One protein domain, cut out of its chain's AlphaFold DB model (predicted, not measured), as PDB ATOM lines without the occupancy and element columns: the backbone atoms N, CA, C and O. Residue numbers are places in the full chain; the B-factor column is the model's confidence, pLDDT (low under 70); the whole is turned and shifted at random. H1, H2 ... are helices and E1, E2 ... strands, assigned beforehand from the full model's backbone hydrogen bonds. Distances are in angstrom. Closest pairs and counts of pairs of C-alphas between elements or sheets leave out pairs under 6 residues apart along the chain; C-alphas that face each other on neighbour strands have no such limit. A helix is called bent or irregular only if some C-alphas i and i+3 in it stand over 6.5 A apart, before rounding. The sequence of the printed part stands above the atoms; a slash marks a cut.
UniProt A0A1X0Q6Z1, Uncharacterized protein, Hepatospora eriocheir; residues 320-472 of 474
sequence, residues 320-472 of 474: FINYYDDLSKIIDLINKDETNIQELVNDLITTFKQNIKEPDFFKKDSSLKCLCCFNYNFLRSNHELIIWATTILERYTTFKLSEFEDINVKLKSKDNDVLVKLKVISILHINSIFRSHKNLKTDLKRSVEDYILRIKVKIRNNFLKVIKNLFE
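What this domain is: This is residues 320 to 472 of the 474 residues of an uncharacterized protein of Hepatospora eriocheir (UniProt A0A1X0Q6Z1). Picture an elongated bundle of four helices, H1, H2, H7 and H9, side by side with H7 at its core: the hairpin of H1 and H2 packs on one side of H7, and the later part of the long H9 on another. The shorter hairpin of H3 and H4 covers H7 on a further side, next to a small two-strand ribbon; H6 lies at one end, and residues 441 to 448 stick out at the other. The 153 printed residues, mostly helix by class, have nine named helices and two named strands, in the order H1 H2 E1 H3 H4 E2 H5 H6 H7 H8 H9; E1 and E2 form an antiparallel sheet. The whole is compact, with a radius of gyration of the C-alphas of 16.6 A and spans of 55 by 30 by 27 A.

Where its parts are: Find C-alpha 320 at (349.003, 314.142, 325.571); from there H1 runs 22.1 A to residue 335. H2 covers residues 342 to 356, 21.0 A. Next come E1, residues 361 to 363, H3, 364 to 371, H4, 383 to 394, 15.7 A long, E2, 398 to 400, H5, 401 to 404, and H6, 407 to 412. H7 starts at C-alpha 417, (343.488, 335.768, 328.758), and runs 25.0 A to residue 433. After H8, residues 435 to 439, H9 runs 36.0 A from residue 446 to C-alpha 470 at (351.823, 323.774, 335.765). H8 is irregular, but only just: C-alphas 435 and 438 are 6.9 A apart.

How they stand to each other: Begin at the hub, H7, which touches six helices. H1 touches it at Phe 320 and His 429, closest C-alphas 7.2 A, opposite ways at a shallow tilt of 7 degrees. H9 touches it with residues 460 to 467 alone, closest C-alphas Ile 430 and Arg 460, 6.9 A, opposite ways at a shallow tilt of 20 degrees. H3 touches it at a steep tilt of 54 degrees, closest C-alphas Leu 371 and Asn 431, 6.2 A. H2, H4 and H6 only just touch it, with 3 pairs of C-alphas within 8 A each. H2 only just touches H5 too, with 3 pairs. H8 is close to H3 but not clearly touching, closest C-alphas Cys 370 and Arg 435, 6.9 A. Between E1 and E2, N 362 and O 399 are 2.9 A apart, within hydrogen-bond range. In H1, H2, H3, H4, H6, H7 and H9 every O i to N i+4 pair is within range; H8 has 0 of 1, and 0 of 2 O i to N i+3 pairs, and H5 is too short for an i+4 pair.

The domain as a whole: Look for the two C-alphas farthest apart at Lys 412 and Lys 445, 56.2 A. The printed part has no cut; the link H3 to H4, 11 residues, is long. Mean pLDDT of the printed part is 76.2; 42 residues are under 70, among them 355 to 383 and 436 to 444.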
ATOM      1  N   PHE A 320     349.176 313.056 324.612       89.19
ATOM      2  CA  PHE A 320     349.003 314.142 325.571       89.19
ATOM      3  C   PHE A 320     350.303 314.503 326.304       89.19
ATOM      4  O   PHE A 320     350.479 315.664 326.653       89.19
ATOM      5  N   ILE A 321     351.218 313.555 326.528       90.12
ATOM      6  CA  ILE A 321     352.514 313.848 327.167       90.12
ATOM      7  C   ILE A 321     353.349 314.771 326.284       90.12
ATOM      8  O   ILE A 321     353.829 315.785 326.772       90.12
ATOM      9  N   ASN A 322     353.417 314.497 324.980       86.12
ATOM     10  CA  ASN A 322     354.109 315.386 324.042       86.12
ATOM     11  C   ASN A 322     353.489 316.793 324.059       86.12
ATOM     12  O   ASN A 322     354.191 317.793 324.162       86.12
ATOM     13  N   TYR A 323     352.154 316.866 324.061       89.19
ATOM     14  CA  TYR A 323     351.439 318.133 324.223       89.19
ATOM     15  C   TYR A 323     351.774 318.840 325.548       89.19
ATOM     16  O   TYR A 323     351.890 320.062 325.577       89.19
ATOM     17  N   TYR A 324     351.901 318.098 326.649       91.62
ATOM     18  CA  TYR A 324     352.249 318.651 327.957       91.62
ATOM     19  C   TYR A 324     353.662 319.244 327.962       91.62
ATOM     20  O   TYR A 324     353.846 320.342 328.483       91.62
ATOM     21  N   ASP A 325     354.628 318.560 327.351       89.12
ATOM     22  CA  ASP A 325     356.007 319.040 327.262       89.12
ATOM     23  C   ASP A 325     356.089 320.353 326.467       89.12
ATOM     24  O   ASP A 325     356.774 321.290 326.881       89.12
ATOM     25  N   ASP A 326     355.345 320.468 325.363       89.00
ATOM     26  CA  ASP A 326     355.286 321.703 324.574       89.00
ATOM     27  C   ASP A 326     354.537 322.825 325.299       89.00
ATOM     28  O   ASP A 326     354.982 323.973 325.301       89.00
ATOM     29  N   LEU A 327     353.441 322.497 325.990       93.00
ATOM     30  CA  LEU A 327     352.720 323.448 326.833       93.00
ATOM     31  C   LEU A 327     353.615 324.003 327.949       93.00
ATOM     32  O   LEU A 327     353.576 325.205 328.209       93.00
ATOM     33  N   SER A 328     354.413 323.150 328.597       92.69
ATOM     34  CA  SER A 328     355.332 323.568 329.656       92.69
ATOM     35  C   SER A 328     356.356 324.567 329.127       92.69
ATOM     36  O   SER A 328     356.526 325.625 329.724       92.69
ATOM     37  N   LYS A 329     356.963 324.291 327.962       91.25
ATOM     38  CA  LYS A 329     357.887 325.232 327.307       91.25
ATOM     39  C   LYS A 329     357.206 326.567 327.007       91.25
ATOM     40  O   LYS A 329     357.785 327.614 327.263       91.25
ATOM     41  N   ILE A 330     355.982 326.542 326.475       90.94
ATOM     42  CA  ILE A 330     355.226 327.762 326.157       90.94
ATOM     43  C   ILE A 330     354.981 328.594 327.418       90.94
ATOM     44  O   ILE A 330     355.194 329.803 327.396       90.94
ATOM     45  N   ILE A 331     354.555 327.969 328.517       91.12
ATOM     46  CA  ILE A 331     354.306 328.665 329.786       91.12
ATOM     47  C   ILE A 331     355.603 329.243 330.354       91.12
ATOM     48  O   ILE A 331     355.614 330.400 330.767       91.12
ATOM     49  N   ASP A 332     356.706 328.496 330.300       89.94
ATOM     50  CA  ASP A 332     358.016 328.985 330.738       89.94
ATOM     51  C   ASP A 332     358.473 330.214 329.938       89.94
ATOM     52  O   ASP A 332     359.046 331.140 330.509       89.94
ATOM     53  N   LEU A 333     358.216 330.245 328.627       89.62
ATOM     54  CA  LEU A 333     358.535 331.386 327.764       89.62
ATOM     55  C   LEU A 333     357.641 332.597 328.062       89.62
ATOM     56  O   LEU A 333     358.141 333.717 328.141       89.62
ATOM     57  N   ILE A 334     356.342 332.377 328.296       88.12
ATOM     58  CA  ILE A 334     355.408 333.435 328.716       88.12
ATOM     59  C   ILE A 334     355.866 334.056 330.037       88.12
ATOM     60  O   ILE A 334     355.928 335.277 330.148       88.12
ATOM     61  N   ASN A 335     356.242 333.231 331.015       86.25
ATOM     62  CA  ASN A 335     356.694 333.690 332.329       86.25
ATOM     63  C   ASN A 335     358.039 334.441 332.280       86.25
ATOM     64  O   ASN A 335     358.367 335.172 333.211       86.25
ATOM     65  N   LYS A 336     358.818 334.272 331.205       87.69
ATOM     66  CA  LYS A 336     360.062 335.013 330.933       87.69
ATOM     67  C   LYS A 336     359.850 336.266 330.075       87.69
ATOM     68  O   LYS A 336     360.833 336.862 329.637       87.69
ATOM     69  N   ASP A 337     358.599 336.656 329.819       82.88
ATOM     70  CA  ASP A 337     358.220 337.761 328.929       82.88
ATOM     71  C   ASP A 337     358.759 337.609 327.486       82.88
ATOM     72  O   ASP A 337     358.942 338.589 326.753       82.88
ATOM     73  N   GLU A 338     358.999 336.373 327.032       80.25
ATOM     74  CA  GLU A 338     359.428 336.111 325.661       80.25
ATOM     75  C   GLU A 338     358.232 336.201 324.701       80.25
ATOM     76  O   GLU A 338     357.204 335.547 324.860       80.25
ATOM     77  N   THR A 339     358.358 337.038 323.668       68.62
ATOM     78  CA  THR A 339     357.228 337.404 322.791       68.62
ATOM     79  C   THR A 339     357.225 336.691 321.444       68.62
ATOM     80  O   THR A 339     356.378 336.999 320.607       68.62
ATOM     81  N   ASN A 340     358.142 335.749 321.209       76.19
ATOM     82  CA  ASN A 340     358.198 334.974 319.971       76.19
ATOM     83  C   ASN A 340     357.723 333.528 320.187       76.19
ATOM     84  O   ASN A 340     358.486 332.586 320.003       76.19
ATOM     85  N   ILE A 341     356.464 333.361 320.609       85.94
ATOM     86  CA  ILE A 341     355.900 332.039 320.941       85.94
ATOM     87  C   ILE A 341     354.803 331.562 319.981       85.94
ATOM     88  O   ILE A 341     354.321 330.440 320.113       85.94
ATOM     89  N   GLN A 342     354.381 332.397 319.025       87.69
ATOM     90  CA  GLN A 342     353.269 332.079 318.121       87.69
ATOM     91  C   GLN A 342     353.473 330.764 317.359       87.69
ATOM     92  O   GLN A 342     352.517 330.009 317.215       87.69
ATOM     93  N   GLU A 343     354.688 330.487 316.883       86.75
ATOM     94  CA  GLU A 343     355.004 329.246 316.165       86.75
ATOM     95  C   GLU A 343     354.806 328.020 317.065       86.75
ATOM     96  O   GLU A 343     354.036 327.129 316.717       86.75
ATOM     97  N   LEU A 344     355.350 328.053 318.285       87.25
ATOM     98  CA  LEU A 344     355.171 326.984 319.272       87.25
ATOM     99  C   LEU A 344     353.701 326.766 319.633       87.25
ATOM    100  O   LEU A 344     353.253 325.629 319.769       87.25
ATOM    101  N   VAL A 345     352.919 327.840 319.774       87.06
ATOM    102  CA  VAL A 345     351.487 327.680 320.033       87.06
ATOM    103  C   VAL A 345     350.769 327.127 318.804       87.06
ATOM    104  O   VAL A 345     349.923 326.251 318.952       87.06
ATOM    105  N   ASN A 346     351.107 327.562 317.590       85.44
ATOM    106  CA  ASN A 346     350.536 326.990 316.371       85.44
ATOM    107  C   ASN A 346     350.823 325.482 316.271       85.44
ATOM    108  O   ASN A 346     349.920 324.715 315.920       85.44
ATOM    109  N   ASP A 347     352.024 325.047 316.648       84.38
ATOM    110  CA  ASP A 347     352.405 323.634 316.710       84.38
ATOM    111  C   ASP A 347     351.615 322.878 317.787       84.38
ATOM    112  O   ASP A 347     351.066 321.799 317.527       84.38
ATOM    113  N   LEU A 348     351.445 323.480 318.968       87.69
ATOM    114  CA  LEU A 348     350.618 322.948 320.054       87.69
ATOM    115  C   LEU A 348     349.158 322.743 319.604       87.69
ATOM    116  O   LEU A 348     348.567 321.679 319.823       87.69
ATOM    117  N   ILE A 349     348.569 323.744 318.937       83.19
ATOM    118  CA  ILE A 349     347.203 323.675 318.397       83.19
ATOM    119  C   ILE A 349     347.111 322.631 317.283       83.19
ATOM    120  O   ILE A 349     346.132 321.885 317.214       83.19
ATOM    121  N   THR A 350     348.121 322.541 316.421       81.38
ATOM    122  CA  THR A 350     348.166 321.548 315.342       81.38
ATOM    123  C   THR A 350     348.182 320.130 315.911       81.38
ATOM    124  O   THR A 350     347.375 319.294 315.497       81.38
ATOM    125  N   THR A 351     349.000 319.888 316.936       76.81
ATOM    126  CA  THR A 351     349.055 318.618 317.672       76.81
ATOM    127  C   THR A 351     347.699 318.276 318.295       76.81
ATOM    128  O   THR A 351     347.189 317.163 318.139       76.81
ATOM    129  N   PHE A 352     347.045 319.252 318.928       77.56
ATOM    130  CA  PHE A 352     345.691 319.095 319.464       77.56
ATOM    131  C   PHE A 352     344.669 318.717 318.372       77.56
ATOM    132  O   PHE A 352     343.914 317.756 318.536       77.56
ATOM    133  N   LYS A 353     344.661 319.410 317.224       76.62
ATOM    134  CA  LYS A 353     343.734 319.124 316.109       76.62
ATOM    135  C   LYS A 353     343.925 317.712 315.550       76.62
ATOM    136  O   LYS A 353     342.940 316.997 315.338       76.62
ATOM    137  N   GLN A 354     345.175 317.294 315.348       72.62
ATOM    138  CA  GLN A 354     345.510 315.961 314.840       72.62
ATOM    139  C   GLN A 354     345.021 314.842 315.773       72.62
ATOM    140  O   GLN A 354     344.507 313.822 315.300       72.62
ATOM    141  N   ASN A 355     345.118 315.047 317.090       64.69
ATOM    142  CA  ASN A 355     344.739 314.047 318.090       64.69
ATOM    143  C   ASN A 355     343.222 313.904 318.273       64.69
ATOM    144  O   ASN A 355     342.730 312.810 318.554       64.69
ATOM    145  N   ILE A 356     342.469 314.993 318.113       64.19
ATOM    146  CA  ILE A 356     341.052 315.031 318.498       64.19
ATOM    147  C   ILE A 356     340.120 314.773 317.308       64.19
ATOM    148  O   ILE A 356     339.003 314.281 317.508       64.19
ATOM    149  N   LYS A 357     340.580 315.029 316.072       61.41
ATOM    150  CA  LYS A 357     339.775 314.904 314.839       61.41
ATOM    151  C   LYS A 357     338.409 315.606 314.977       61.41
ATOM    152  O   LYS A 357     337.383 315.063 314.563       61.41
ATOM    153  N   GLU A 358     338.379 316.772 315.624       55.72
ATOM    154  CA  GLU A 358     337.166 317.568 315.863       55.72
ATOM    155  C   GLU A 358     337.107 318.852 315.044       55.72
ATOM    156  O   GLU A 358     338.141 319.315 314.566       55.72
ATOM    157  N   PRO A 359     335.898 319.430 314.893       53.09
ATOM    158  CA  PRO A 359     335.742 320.774 314.348       53.09
ATOM    159  C   PRO A 359     336.475 321.819 315.203       53.09
ATOM    160  O   PRO A 359     336.640 321.643 316.408       53.09
ATOM    161  N   ASP A 360     336.830 322.953 314.596       58.84
ATOM    162  CA  ASP A 360     337.577 324.065 315.216       58.84
ATOM    163  C   ASP A 360     336.856 324.783 316.387       58.84
ATOM    164  O   ASP A 360     337.329 325.813 316.880       58.84
ATOM    165  N   PHE A 361     335.703 324.272 316.838       51.28
ATOM    166  CA  PHE A 361     334.886 324.863 317.896       51.28
ATOM    167  C   PHE A 361     334.356 323.818 318.888       51.28
ATOM    168  O   PHE A 361     333.891 322.741 318.510       51.28
ATOM    169  N   PHE A 362     334.316 324.195 320.169       62.75
ATOM    170  CA  PHE A 362     333.792 323.367 321.256       62.75
ATOM    171  C   PHE A 362     332.585 324.035 321.916       62.75
ATOM    172  O   PHE A 362     332.620 325.220 322.252       62.75
ATOM    173  N   LYS A 363     331.506 323.267 322.129       57.59
ATOM    174  CA  LYS A 363     330.316 323.718 322.872       57.59
ATOM    175  C   LYS A 363     330.386 323.262 324.330       57.59
ATOM    176  O   LYS A 363     330.698 322.098 324.598       57.59
ATOM    177  N   LYS A 364     330.012 324.148 325.261       60.66
ATOM    178  CA  LYS A 364     329.980 323.889 326.714       60.66
ATOM    179  C   LYS A 364     329.336 322.548 327.070       60.66
ATOM    180  O   LYS A 364     329.953 321.724 327.740       60.66
ATOM    181  N   ASP A 365     328.143 322.279 326.540       56.91
ATOM    182  CA  ASP A 365     327.392 321.060 326.857       56.91
ATOM    183  C   ASP A 365     328.100 319.773 326.419       56.91
ATOM    184  O   ASP A 365     327.984 318.753 327.093       56.91
ATOM    185  N   SER A 366     328.835 319.783 325.302       60.59
ATOM    186  CA  SER A 366     329.591 318.605 324.852       60.59
ATOM    187  C   SER A 366     330.825 318.347 325.716       60.59
ATOM    188  O   SER A 366     331.092 317.191 326.056       60.59
ATOM    189  N   SER A 367     331.529 319.412 326.103       57.03
ATOM    190  CA  SER A 367     332.766 319.340 326.884       57.03
ATOM    191  C   SER A 367     332.492 318.982 328.345       57.03
ATOM    192  O   SER A 367     333.107 318.054 328.876       57.03
ATOM    193  N   LEU A 368     331.490 319.620 328.963       55.72
ATOM    194  CA  LEU A 368     331.047 319.305 330.323       55.72
ATOM    195  C   LEU A 368     330.490 317.888 330.415       55.72
ATOM    196  O   LEU A 368     330.902 317.132 331.289       55.72
ATOM    197  N   LYS A 369     329.645 317.457 329.466       56.81
ATOM    198  CA  LYS A 369     329.164 316.067 329.454       56.81
ATOM    199  C   LYS A 369     330.322 315.069 329.437       56.81
ATOM    200  O   LYS A 369     330.202 314.052 330.100       56.81
ATOM    201  N   CYS A 370     331.424 315.337 328.731       55.84
ATOM    202  CA  CYS A 370     332.587 314.439 328.651       55.84
ATOM    203  C   CYS A 370     333.433 314.396 329.945       55.84
ATOM    204  O   CYS A 370     333.908 313.322 330.331       55.84
ATOM    205  N   LEU A 371     333.570 315.527 330.652       55.12
ATOM    206  CA  LEU A 371     334.140 315.563 332.009       55.12
ATOM    207  C   LEU A 371     333.282 314.738 332.975       55.12
ATOM    208  O   LEU A 371     333.795 313.858 333.665       55.12
ATOM    209  N   CYS A 372     331.970 314.969 332.936       48.31
ATOM    210  CA  CYS A 372     330.953 314.374 333.800       48.31
ATOM    211  C   CYS A 372     330.559 312.929 333.433       48.31
ATOM    212  O   CYS A 372     329.754 312.330 334.139       48.31
ATOM    213  N   CYS A 373     331.086 312.350 332.341       48.81
ATOM    214  CA  CYS A 373     330.735 310.991 331.881       48.81
ATOM    215  C   CYS A 373     331.127 309.879 332.873       48.81
ATOM    216  O   CYS A 373     330.755 308.726 332.672       48.81
ATOM    217  N   PHE A 374     331.874 310.201 333.927       50.03
ATOM    218  CA  PHE A 374     332.265 309.259 334.964       50.03
ATOM    219  C   PHE A 374     331.268 309.401 336.105       50.03
ATOM    220  O   PHE A 374     331.157 310.464 336.706       50.03
ATOM    221  N   ASN A 375     330.499 308.341 336.342       43.25
ATOM    222  CA  ASN A 375     329.413 308.316 337.313       43.25
ATOM    223  C   ASN A 375     329.905 308.858 338.675       43.25
ATOM    224  O   ASN A 375     330.733 308.229 339.336       43.25
ATOM    225  N   TYR A 376     329.410 310.039 339.064       43.00
ATOM    226  CA  TYR A 376     329.876 310.857 340.199       43.00
ATOM    227  C   TYR A 376     329.897 310.122 341.548       43.00
ATOM    228  O   TYR A 376     330.601 310.521 342.473       43.00
ATOM    229  N   ASN A 377     329.157 309.020 341.657       39.62
ATOM    230  CA  ASN A 377     328.950 308.300 342.907       39.62
ATOM    231  C   ASN A 377     330.175 307.513 343.407       39.62
ATOM    232  O   ASN A 377     330.139 307.026 344.533       39.62
ATOM    233  N   PHE A 378     331.250 307.365 342.621       44.50
ATOM    234  CA  PHE A 378     332.323 306.425 342.971       44.50
ATOM    235  C   PHE A 378     333.499 307.006 343.777       44.50
ATOM    236  O   PHE A 378     334.220 306.229 344.399       44.50
ATOM    237  N   LEU A 379     333.760 308.325 343.788       46.31
ATOM    238  CA  LEU A 379     335.039 308.847 344.315       46.31
ATOM    239  C   LEU A 379     334.909 310.215 345.016       46.31
ATOM    240  O   LEU A 379     335.125 311.265 344.414       46.31
ATOM    241  N   ARG A 380     334.633 310.192 346.328       44.38
ATOM    242  CA  ARG A 380     334.499 311.377 347.206       44.38
ATOM    243  C   ARG A 380     335.766 312.254 347.286       44.38
ATOM    244  O   ARG A 380     335.643 313.459 347.455       44.38
ATOM    245  N   SER A 381     336.964 311.678 347.141       46.97
ATOM    246  CA  SER A 381     338.264 312.378 347.236       46.97
ATOM    247  C   SER A 381     338.790 312.946 345.910       46.97
ATOM    248  O   SER A 381     339.693 313.773 345.913       46.97
ATOM    249  N   ASN A 382     338.213 312.554 344.770       55.28
ATOM    250  CA  ASN A 382     338.626 313.014 343.433       55.28
ATOM    251  C   ASN A 382     337.821 314.224 342.939       55.28
ATOM    252  O   ASN A 382     337.931 314.637 341.784       55.28
ATOM    253  N   HIS A 383     336.994 314.776 343.821       65.19
ATOM    254  CA  HIS A 383     336.033 315.811 343.493       65.19
ATOM    255  C   HIS A 383     336.716 317.163 343.232       65.19
ATOM    256  O   HIS A 383     336.219 317.938 342.427       65.19
ATOM    257  N   GLU A 384     337.874 317.441 343.840       80.06
ATOM    258  CA  GLU A 384     338.519 318.757 343.742       80.06
ATOM    259  C   GLU A 384     339.092 319.049 342.347       80.06
ATOM    260  O   GLU A 384     338.755 320.072 341.760       80.06
ATOM    261  N   LEU A 385     339.903 318.147 341.773       84.69
ATOM    262  CA  LEU A 385     340.475 318.337 340.429       84.69
ATOM    263  C   LEU A 385     339.384 318.407 339.353       84.69
ATOM    264  O   LEU A 385     339.482 319.179 338.401       84.69
ATOM    265  N   ILE A 386     338.327 317.607 339.516       78.75
ATOM    266  CA  ILE A 386     337.189 317.595 338.596       78.75
ATOM    267  C   ILE A 386     336.353 318.872 338.752       78.75
ATOM    268  O   ILE A 386     335.983 319.454 337.732       78.75
ATOM    269  N   ILE A 387     336.084 319.345 339.982       80.69
ATOM    270  CA  ILE A 387     335.454 320.660 340.214       80.69
ATOM    271  C   ILE A 387     336.298 321.737 339.553       80.69
ATOM    272  O   ILE A 387     335.768 322.515 338.776       80.69
ATOM    273  N   TRP A 388     337.600 321.769 339.832       87.38
ATOM    274  CA  TRP A 388     338.518 322.772 339.305       87.38
ATOM    275  C   TRP A 388     338.434 322.856 337.776       87.38
ATOM    276  O   TRP A 388     338.181 323.930 337.228       87.38
ATOM    277  N   ALA A 389     338.522 321.713 337.090       85.00
ATOM    278  CA  ALA A 389     338.400 321.653 335.637       85.00
ATOM    279  C   ALA A 389     337.012 322.099 335.144       85.00
ATOM    280  O   ALA A 389     336.899 322.811 334.146       85.00
ATOM    281  N   THR A 390     335.954 321.704 335.856       79.75
ATOM    282  CA  THR A 390     334.565 322.062 335.537       79.75
ATOM    283  C   THR A 390     334.341 323.566 335.664       79.75
ATOM    284  O   THR A 390     333.861 324.180 334.718       79.75
ATOM    285  N   THR A 391     334.773 324.180 336.766       83.31
ATOM    286  CA  THR A 391     334.675 325.624 337.018       83.31
ATOM    287  C   THR A 391     335.386 326.437 335.938       83.31
ATOM    288  O   THR A 391     334.899 327.495 335.542       83.31
ATOM    289  N   ILE A 392     336.528 325.955 335.435       84.50
ATOM    290  CA  ILE A 392     337.241 326.609 334.332       84.50
ATOM    291  C   ILE A 392     336.415 326.537 333.048       84.50
ATOM    292  O   ILE A 392     336.189 327.568 332.419       84.50
ATOM    293  N   LEU A 393     335.918 325.352 332.674       79.44
ATOM    294  CA  LEU A 393     335.117 325.202 331.455       79.44
ATOM    295  C   LEU A 393     333.755 325.905 331.539       79.44
ATOM    296  O   LEU A 393     333.236 326.353 330.522       79.44
ATOM    297  N   GLU A 394     333.163 326.026 332.727       75.00
ATOM    298  CA  GLU A 394     331.858 326.666 332.915       75.00
ATOM    299  C   GLU A 394     331.843 328.144 332.536       75.00
ATOM    300  O   GLU A 394     330.783 328.647 332.138       75.00
ATOM    301  N   ARG A 395     333.004 328.805 332.607       78.00
ATOM    302  CA  ARG A 395     333.197 330.200 332.194       78.00
ATOM    303  C   ARG A 395     333.070 330.394 330.679       78.00
ATOM    304  O   ARG A 395     332.845 331.514 330.241       78.00
ATOM    305  N   TYR A 396     333.137 329.316 329.895       71.19
ATOM    306  CA  TYR A 396     333.114 329.356 328.434       71.19
ATOM    307  C   TYR A 396     331.839 328.709 327.888       71.19
ATOM    308  O   TYR A 396     331.618 327.506 328.015       71.19
ATOM    309  N   THR A 397     330.975 329.502 327.248       66.06
ATOM    310  CA  THR A 397     329.801 328.993 326.510       66.06
ATOM    311  C   THR A 397     330.219 328.294 325.213       66.06
ATOM    312  O   THR A 397     329.686 327.236 324.860       66.06
ATOM    313  N   THR A 398     331.220 328.860 324.542       69.38
ATOM    314  CA  THR A 398     331.901 328.320 323.363       69.38
ATOM    315  C   THR A 398     333.389 328.634 323.440       69.38
ATOM    316  O   THR A 398     333.748 329.686 323.956       69.38
ATOM    317  N   PHE A 399     334.227 327.758 322.889       75.69
ATOM    318  CA  PHE A 399     335.669 327.975 322.749       75.69
ATOM    319  C   PHE A 399     336.073 327.768 321.289       75.69
ATOM    320  O   PHE A 399     335.696 326.744 320.701       75.69
ATOM    321  N   LYS A 400     336.792 328.729 320.699       79.44
ATOM    322  CA  LYS A 400     337.256 328.661 319.305       79.44
ATOM    323  C   LYS A 400     338.775 328.632 319.239       79.44
ATOM    324  O   LYS A 400     339.443 329.419 319.894       79.44
ATOM    325  N   LEU A 401     339.325 327.786 318.369       79.50
ATOM    326  CA  LEU A 401     340.778 327.724 318.172       79.50
ATOM    327  C   LEU A 401     341.355 328.995 317.526       79.50
ATOM    328  O   LEU A 401     342.522 329.296 317.750       79.50
ATOM    329  N   SER A 402     340.534 329.787 316.823       79.31
ATOM    330  CA  SER A 402     340.922 331.115 316.315       79.31
ATOM    331  C   SER A 402     341.290 332.098 317.434       79.31
ATOM    332  O   SER A 402     341.903 333.127 317.194       79.31
ATOM    333  N   GLU A 403     340.950 331.806 318.694       79.00
ATOM    334  CA  GLU A 403     341.373 332.625 319.834       79.00
ATOM    335  C   GLU A 403     342.890 332.571 320.091       79.00
ATOM    336  O   GLU A 403     343.398 333.411 320.841       79.00
ATOM    337  N   PHE A 404     343.603 331.642 319.448       82.25
ATOM    338  CA  PHE A 404     345.066 331.543 319.415       82.25
ATOM    339  C   PHE A 404     345.699 332.228 318.190       82.25
ATOM    340  O   PHE A 404     346.919 332.195 318.033       82.25
ATOM    341  N   GLU A 405     344.903 332.887 317.343       79.31
ATOM    342  CA  GLU A 405     345.421 333.831 316.351       79.31
ATOM    343  C   GLU A 405     345.950 335.073 317.105       79.31
ATOM    344  O   GLU A 405     345.307 335.575 318.039       79.31
ATOM    345  N   ASP A 406     347.159 335.521 316.759       81.12
ATOM    346  CA  ASP A 406     347.827 336.719 317.295       81.12
ATOM    347  C   ASP A 406     348.153 336.720 318.804       81.12
ATOM    348  O   ASP A 406     348.029 337.733 319.497       81.12
ATOM    349  N   ILE A 407     348.630 335.601 319.348       81.88
ATOM    350  CA  ILE A 407     349.064 335.491 320.754       81.88
ATOM    351  C   ILE A 407     350.182 336.472 321.078       81.88
ATOM    352  O   ILE A 407     350.143 337.107 322.128       81.88
ATOM    353  N   ASN A 408     351.142 336.655 320.170       81.31
ATOM    354  CA  ASN A 408     352.231 337.609 320.380       81.31
ATOM    355  C   ASN A 408     351.699 339.041 320.597       81.31
ATOM    356  O   ASN A 408     352.285 339.806 321.362       81.31
ATOM    357  N   VAL A 409     350.581 339.412 319.957       82.75
ATOM    358  CA  VAL A 409     349.926 340.716 320.166       82.75
ATOM    359  C   VAL A 409     349.267 340.765 321.545       82.75
ATOM    360  O   VAL A 409     349.483 341.726 322.281       82.75
ATOM    361  N   LYS A 410     348.542 339.707 321.929       83.12
ATOM    362  CA  LYS A 410     347.875 339.592 323.240       83.12
ATOM    363  C   LYS A 410     348.863 339.639 324.410       83.12
ATOM    364  O   LYS A 410     348.617 340.326 325.402       83.12
ATOM    365  N   LEU A 411     350.015 338.982 324.270       81.12
ATOM    366  CA  LEU A 411     351.088 339.028 325.264       81.12
ATOM    367  C   LEU A 411     351.700 340.427 325.387       81.12
ATOM    368  O   LEU A 411     351.876 340.917 326.499       81.12
ATOM    369  N   LYS A 412     351.945 341.122 324.266       80.25
ATOM    370  CA  LYS A 412     352.430 342.516 324.286       80.25
ATOM    371  C   LYS A 412     351.454 343.466 324.980       80.25
ATOM    372  O   LYS A 412     351.893 344.403 325.642       80.25
ATOM    373  N   SER A 413     350.148 343.222 324.866       79.94
ATOM    374  CA  SER A 413     349.122 343.982 325.589       79.94
ATOM    375  C   SER A 413     348.936 343.563 327.054       79.94
ATOM    376  O   SER A 413     348.054 344.109 327.712       79.94
ATOM    377  N   LYS A 414     349.746 342.624 327.576       71.88
ATOM    378  CA  LYS A 414     349.612 342.029 328.921       71.88
ATOM    379  C   LYS A 414     348.223 341.447 329.184       71.88
ATOM    380  O   LYS A 414     347.675 341.558 330.280       71.88
ATOM    381  N   ASP A 415     347.640 340.839 328.157       72.25
ATOM    382  CA  ASP A 415     346.344 340.194 328.273       72.25
ATOM    383  C   ASP A 415     346.502 338.818 328.944       72.25
ATOM    384  O   ASP A 415     346.955 337.850 328.324       72.25
ATOM    385  N   ASN A 416     346.112 338.725 330.222       68.12
ATOM    386  CA  ASN A 416     346.124 337.478 331.003       68.12
ATOM    387  C   ASN A 416     345.222 336.378 330.408       68.12
ATOM    388  O   ASN A 416     345.274 335.226 330.845       68.12
ATOM    389  N   ASP A 417     344.405 336.698 329.406       81.06
ATOM    390  CA  ASP A 417     343.488 335.768 328.758       81.06
ATOM    391  C   ASP A 417     344.210 334.625 328.008       81.06
ATOM    392  O   ASP A 417     343.655 333.534 327.854       81.06
ATOM    393  N   VAL A 418     345.481 334.799 327.611       83.69
ATOM    394  CA  VAL A 418     346.272 333.744 326.933       83.69
ATOM    395  C   VAL A 418     346.476 332.519 327.831       83.69
ATOM    396  O   VAL A 418     346.203 331.393 327.407       83.69
ATOM    397  N   LEU A 419     346.900 332.716 329.085       87.62
ATOM    398  CA  LEU A 419     347.103 331.616 330.036       87.62
ATOM    399  C   LEU A 419     345.784 330.910 330.362       87.62
ATOM    400  O   LEU A 419     345.742 329.682 330.480       87.62
ATOM    401  N   VAL A 420     344.683 331.661 330.454       87.25
ATOM    402  CA  VAL A 420     343.354 331.076 330.679       87.25
ATOM    403  C   VAL A 420     342.937 330.210 329.487       87.25
ATOM    404  O   VAL A 420     342.470 329.088 329.689       87.25
ATOM    405  N   LYS A 421     343.165 330.662 328.251       86.00
ATOM    406  CA  LYS A 421     342.880 329.889 327.031       86.00
ATOM    407  C   LYS A 421     343.733 328.626 326.927       86.00
ATOM    408  O   LYS A 421     343.190 327.557 326.641       86.00
ATOM    409  N   LEU A 422     345.031 328.714 327.225       89.00
ATOM    410  CA  LEU A 422     345.931 327.554 327.296       89.00
ATOM    411  C   LEU A 422     345.467 326.541 328.357       89.00
ATOM    412  O   LEU A 422     345.489 325.328 328.131       89.00
ATOM    413  N   LYS A 423     344.960 327.021 329.497       90.69
ATOM    414  CA  LYS A 423     344.371 326.174 330.544       90.69
ATOM    415  C   LYS A 423     343.104 325.462 330.050       90.69
ATOM    416  O   LYS A 423     342.962 324.255 330.250       90.69
ATOM    417  N   VAL A 424     342.212 326.169 329.350       87.31
ATOM    418  CA  VAL A 424     340.979 325.601 328.773       87.31
ATOM    419  C   VAL A 424     341.286 324.510 327.751       87.31
ATOM    420  O   VAL A 424     340.769 323.397 327.880       87.31
ATOM    421  N   ILE A 425     342.139 324.790 326.761       86.19
ATOM    422  CA  ILE A 425     342.452 323.807 325.715       86.19
ATOM    423  C   ILE A 425     343.148 322.567 326.287       86.19
ATOM    424  O   ILE A 425     342.840 321.450 325.873       86.19
ATOM    425  N   SER A 426     343.971 322.725 327.326       90.62
ATOM    426  CA  SER A 426     344.596 321.600 328.031       90.62
ATOM    427  C   SER A 426     343.566 320.673 328.678       90.62
ATOM    428  O   SER A 426     343.639 319.452 328.531       90.62
ATOM    429  N   ILE A 427     342.546 321.236 329.336       88.38
ATOM    430  CA  ILE A 427     341.440 320.455 329.914       88.38
ATOM    431  C   ILE A 427     340.630 319.760 328.809       88.38
ATOM    432  O   ILE A 427     340.244 318.596 328.955       88.38
ATOM    433  N   LEU A 428     340.381 320.439 327.684       83.62
ATOM    434  CA  LEU A 428     339.706 319.839 326.528       83.62
ATOM    435  C   LEU A 428     340.516 318.676 325.935       83.62
ATOM    436  O   LEU A 428     339.937 317.639 325.603       83.62
ATOM    437  N   HIS A 429     341.843 318.797 325.883       85.88
ATOM    438  CA  HIS A 429     342.724 317.738 325.398       85.88
ATOM    439  C   HIS A 429     342.643 316.511 326.315       85.88
ATOM    440  O   HIS A 429     342.399 315.408 325.824       85.88
ATOM    441  N   ILE A 430     342.691 316.693 327.641       88.44
ATOM    442  CA  ILE A 430     342.486 315.598 328.608       88.44
ATOM    443  C   ILE A 430     341.136 314.908 328.381       88.44
ATOM    444  O   ILE A 430     341.043 313.681 328.413       88.44
ATOM    445  N   ASN A 431     340.068 315.666 328.124       81.06
ATOM    446  CA  ASN A 431     338.747 315.085 327.874       81.06
ATOM    447  C   ASN A 431     338.707 314.223 326.616       81.06
ATOM    448  O   ASN A 431     338.065 313.167 326.613       81.06
ATOM    449  N   SER A 432     339.401 314.654 325.566       80.06
ATOM    450  CA  SER A 432     339.441 313.946 324.288       80.06
ATOM    451  C   SER A 432     340.052 312.540 324.395       80.06
ATOM    452  O   SER A 432     339.605 311.624 323.694       80.06
ATOM    453  N   ILE A 433     340.971 312.330 325.350       84.94
ATOM    454  CA  ILE A 433     341.579 311.023 325.648       84.94
ATOM    455  C   ILE A 433     340.490 309.965 325.877       84.94
ATOM    456  O   ILE A 433     340.585 308.850 325.371       84.94
ATOM    457  N   PHE A 434     339.397 310.328 326.558       81.12
ATOM    458  CA  PHE A 434     338.352 309.397 327.008       81.12
ATOM    459  C   PHE A 434     337.099 309.366 326.118       81.12
ATOM    460  O   PHE A 434     336.091 308.752 326.473       81.12
ATOM    461  N   ARG A 435     337.120 310.035 324.962       70.69
ATOM    462  CA  ARG A 435     335.914 310.326 324.172       70.69
ATOM    463  C   ARG A 435     335.206 309.104 323.567       70.69
ATOM    464  O   ARG A 435     333.996 309.152 323.350       70.69
ATOM    465  N   SER A 436     335.923 308.008 323.320       59.44
ATOM    466  CA  SER A 436     335.381 306.759 322.748       59.44
ATOM    467  C   SER A 436     334.471 305.979 323.708       59.44
ATOM    468  O   SER A 436     333.697 305.139 323.259       59.44
ATOM    469  N   HIS A 437     334.477 306.310 325.002       57.44
ATOM    470  CA  HIS A 437     333.819 305.514 326.041       57.44
ATOM    471  C   HIS A 437     332.279 305.555 326.009       57.44
ATOM    472  O   HIS A 437     331.623 304.707 326.612       57.44
ATOM    473  N   LYS A 438     331.654 306.491 325.281       51.66
ATOM    474  CA  LYS A 438     330.180 306.612 325.246       51.66
ATOM    475  C   LYS A 438     329.457 305.367 324.696       51.66
ATOM    476  O   LYS A 438     328.244 305.269 324.866       51.66
ATOM    477  N   ASN A 439     330.186 304.426 324.087       44.03
ATOM    478  CA  ASN A 439     329.632 303.230 323.452       44.03
ATOM    479  C   ASN A 439     329.877 301.913 324.210       44.03
ATOM    480  O   ASN A 439     329.331 300.894 323.788       44.03
ATOM    481  N   LEU A 440     330.601 301.908 325.337       52.56
ATOM    482  CA  LEU A 440     330.620 300.756 326.252       52.56
ATOM    483  C   LEU A 440     329.302 300.723 327.046       52.56
ATOM    484  O   LEU A 440     329.261 300.988 328.242       52.56
ATOM    485  N   LYS A 441     328.187 300.451 326.362       48.84
ATOM    486  CA  LYS A 441     327.016 299.855 327.009       48.84
ATOM    487  C   LYS A 441     327.334 298.375 327.121       48.84
ATOM    488  O   LYS A 441     327.159 297.649 326.148       48.84
ATOM    489  N   THR A 442     327.913 297.959 328.236       55.28
ATOM    490  CA  THR A 442     328.441 296.606 328.352       55.28
ATOM    491  C   THR A 442     327.534 295.713 329.178       55.28
ATOM    492  O   THR A 442     327.179 296.024 330.304       55.28
ATOM    493  N   ASP A 443     327.214 294.547 328.620       61.75
ATOM    494  CA  ASP A 443     326.735 293.370 329.354       61.75
ATOM    495  C   ASP A 443     327.898 292.687 330.122       61.75
ATOM    496  O   ASP A 443     327.902 291.474 330.337       61.75
ATOM    497  N   LEU A 444     328.949 293.442 330.482       69.50
ATOM    498  CA  LEU A 444     330.102 292.918 331.212       69.50
ATOM    499  C   LEU A 444     329.768 292.793 332.696       69.50
ATOM    500  O   LEU A 444     328.860 293.430 333.227       69.50
ATOM    501  N   LYS A 445     330.546 291.968 333.403       74.44
ATOM    502  CA  LYS A 445     330.454 291.922 334.861       74.44
ATOM    503  C   LYS A 445     330.757 293.311 335.420       74.44
ATOM    504  O   LYS A 445     331.791 293.896 335.105       74.44
ATOM    505  N   ARG A 446     329.914 293.779 336.337       75.62
ATOM    506  CA  ARG A 446     330.080 295.060 337.038       75.62
ATOM    507  C   ARG A 446     331.474 295.246 337.653       75.62
ATOM    508  O   ARG A 446     331.996 296.352 337.651       75.62
ATOM    509  N   SER A 447     332.107 294.170 338.126       76.31
ATOM    510  CA  SER A 447     333.480 294.201 338.654       76.31
ATOM    511  C   SER A 447     334.515 294.656 337.618       76.31
ATOM    512  O   SER A 447     335.422 295.411 337.956       76.31
ATOM    513  N   VAL A 448     334.366 294.231 336.360       77.94
ATOM    514  CA  VAL A 448     335.224 294.623 335.232       77.94
ATOM    515  C   VAL A 448     335.020 296.089 334.884       77.94
ATOM    516  O   VAL A 448     335.989 296.829 334.720       77.94
ATOM    517  N   GLU A 449     333.764 296.518 334.820       77.69
ATOM    518  CA  GLU A 449     333.418 297.909 334.541       77.69
ATOM    519  C   GLU A 449     333.982 298.845 335.612       77.69
ATOM    520  O   GLU A 449     334.678 299.807 335.285       77.69
ATOM    521  N   ASP A 450     333.760 298.518 336.888       77.38
ATOM    522  CA  ASP A 450     334.252 299.294 338.026       77.38
ATOM    523  C   ASP A 450     335.789 299.359 338.039       77.38
ATOM    524  O   ASP A 450     336.366 300.412 338.324       77.38
ATOM    525  N   TYR A 451     336.473 298.259 337.706       81.31
ATOM    526  CA  TYR A 451     337.935 298.205 337.640       81.31
ATOM    527  C   TYR A 451     338.499 299.123 336.546       81.31
ATOM    528  O   TYR A 451     339.334 299.992 336.811       81.31
ATOM    529  N   ILE A 452     337.985 298.996 335.321       81.75
ATOM    530  CA  ILE A 452     338.408 299.819 334.184       81.75
ATOM    531  C   ILE A 452     338.112 301.297 334.451       81.75
ATOM    532  O   ILE A 452     338.941 302.165 334.163       81.75
ATOM    533  N   LEU A 453     336.951 301.596 335.040       79.25
ATOM    534  CA  LEU A 453     336.565 302.952 335.411       79.25
ATOM    535  C   LEU A 453     337.564 303.570 336.397       79.25
ATOM    536  O   LEU A 453     337.984 304.712 336.201       79.25
ATOM    537  N   ARG A 454     337.998 302.819 337.420       79.06
ATOM    538  CA  ARG A 454     339.000 303.282 338.396       79.06
ATOM    539  C   ARG A 454     340.322 303.652 337.730       79.06
ATOM    540  O   ARG A 454     340.864 304.718 338.026       79.06
ATOM    541  N   ILE A 455     340.821 302.824 336.810       83.31
ATOM    542  CA  ILE A 455     342.069 303.111 336.087       83.31
ATOM    543  C   ILE A 455     341.918 304.366 335.222       83.31
ATOM    544  O   ILE A 455     342.773 305.252 335.263       83.31
ATOM    545  N   LYS A 456     340.806 304.499 334.490       83.00
ATOM    546  CA  LYS A 456     340.534 305.687 333.666       83.00
ATOM    547  C   LYS A 456     340.515 306.969 334.507       83.00
ATOM    548  O   LYS A 456     341.136 307.960 334.124       83.00
ATOM    549  N   VAL A 457     339.862 306.946 335.674       79.69
ATOM    550  CA  VAL A 457     339.857 308.098 336.591       79.69
ATOM    551  C   VAL A 457     341.263 308.402 337.108       79.69
ATOM    552  O   VAL A 457     341.642 309.569 337.166       79.69
ATOM    553  N   LYS A 458     342.064 307.380 337.425       83.38
ATOM    554  CA  LYS A 458     343.459 307.564 337.844       83.38
ATOM    555  C   LYS A 458     344.285 308.281 336.770       83.38
ATOM    556  O   LYS A 458     344.933 309.275 337.089       83.38
ATOM    557  N   ILE A 459     344.213 307.838 335.512       87.62
ATOM    558  CA  ILE A 459     344.905 308.486 334.381       87.62
ATOM    559  C   ILE A 459     344.468 309.951 334.260       87.62
ATOM    560  O   ILE A 459     345.302 310.852 334.196       87.62
ATOM    561  N   ARG A 460     343.156 310.204 334.275       86.75
ATOM    562  CA  ARG A 460     342.614 311.562 334.175       86.75
ATOM    563  C   ARG A 460     343.120 312.464 335.295       86.75
ATOM    564  O   ARG A 460     343.533 313.584 335.023       86.75
ATOM    565  N   ASN A 461     343.066 311.995 336.537       85.56
ATOM    566  CA  ASN A 461     343.468 312.794 337.690       85.56
ATOM    567  C   ASN A 461     344.963 313.078 337.681       85.56
ATOM    568  O   ASN A 461     345.356 314.187 338.025       85.56
ATOM    569  N   ASN A 462     345.781 312.120 337.241       90.00
ATOM    570  CA  ASN A 462     347.203 312.346 337.022       90.00
ATOM    571  C   ASN A 462     347.426 313.522 336.062       90.00
ATOM    572  O   ASN A 462     348.153 314.451 336.408       90.00
ATOM    573  N   PHE A 463     346.732 313.541 334.919       92.69
ATOM    574  CA  PHE A 463     346.834 314.639 333.955       92.69
ATOM    575  C   PHE A 463     346.262 315.965 334.462       92.69
ATOM    576  O   PHE A 463     346.906 317.001 334.322       92.69
ATOM    577  N   LEU A 464     345.094 315.954 335.108       91.19
ATOM    578  CA  LEU A 464     344.526 317.165 335.703       91.19
ATOM    579  C   LEU A 464     345.447 317.748 336.776       91.19
ATOM    580  O   LEU A 464     345.578 318.963 336.853       91.19
ATOM    581  N   LYS A 465     346.102 316.900 337.574       92.12
ATOM    582  CA  LYS A 465     347.043 317.334 338.606       92.12
ATOM    583  C   LYS A 465     348.264 318.025 338.005       92.12
ATOM    584  O   LYS A 465     348.620 319.095 338.479       92.12
ATOM    585  N   VAL A 466     348.892 317.456 336.970       93.69
ATOM    586  CA  VAL A 466     350.073 318.096 336.355       93.69
ATOM    587  C   VAL A 466     349.718 319.371 335.610       93.69
ATOM    588  O   VAL A 466     350.479 320.325 335.693       93.69
ATOM    589  N   ILE A 467     348.549 319.436 334.962       94.38
ATOM    590  CA  ILE A 467     348.074 320.689 334.366       94.38
ATOM    591  C   ILE A 467     347.773 321.719 335.453       94.38
ATOM    592  O   ILE A 467     348.216 322.853 335.333       94.38
ATOM    593  N   LYS A 468     347.059 321.351 336.524       93.69
ATOM    594  CA  LYS A 468     346.776 322.266 337.638       93.69
ATOM    595  C   LYS A 468     348.076 322.847 338.200       93.69
ATOM    596  O   LYS A 468     348.215 324.061 338.223       93.69
ATOM    597  N   ASN A 469     349.040 321.986 338.532       93.06
ATOM    598  CA  ASN A 469     350.345 322.392 339.052       93.06
ATOM    599  C   ASN A 469     351.110 323.306 338.085       93.06
ATOM    600  O   ASN A 469     351.666 324.302 338.526       93.06
ATOM    601  N   LEU A 470     351.113 322.993 336.785       93.50
ATOM    602  CA  LEU A 470     351.823 323.774 335.765       93.50
ATOM    603  C   LEU A 470     351.342 325.233 335.689       93.50
ATOM    604  O   LEU A 470     352.111 326.122 335.355       93.50
ATOM    605  N   PHE A 471     350.071 325.480 336.008       90.00
ATOM    606  CA  PHE A 471     349.489 326.822 336.036       90.00
ATOM    607  C   PHE A 471     349.337 327.409 337.453       90.00
ATOM    608  O   PHE A 471     348.662 328.426 337.596       90.00
ATOM    609  N   GLU A 472     349.846 326.737 338.488       84.88
ATOM    610  CA  GLU A 472     349.814 327.194 339.892       84.88
ATOM    611  C   GLU A 472     351.217 327.432 340.466       84.88
ATOM    612  O   GLU A 472     351.340 328.004 341.546       84.88
TER     613      GLU A 472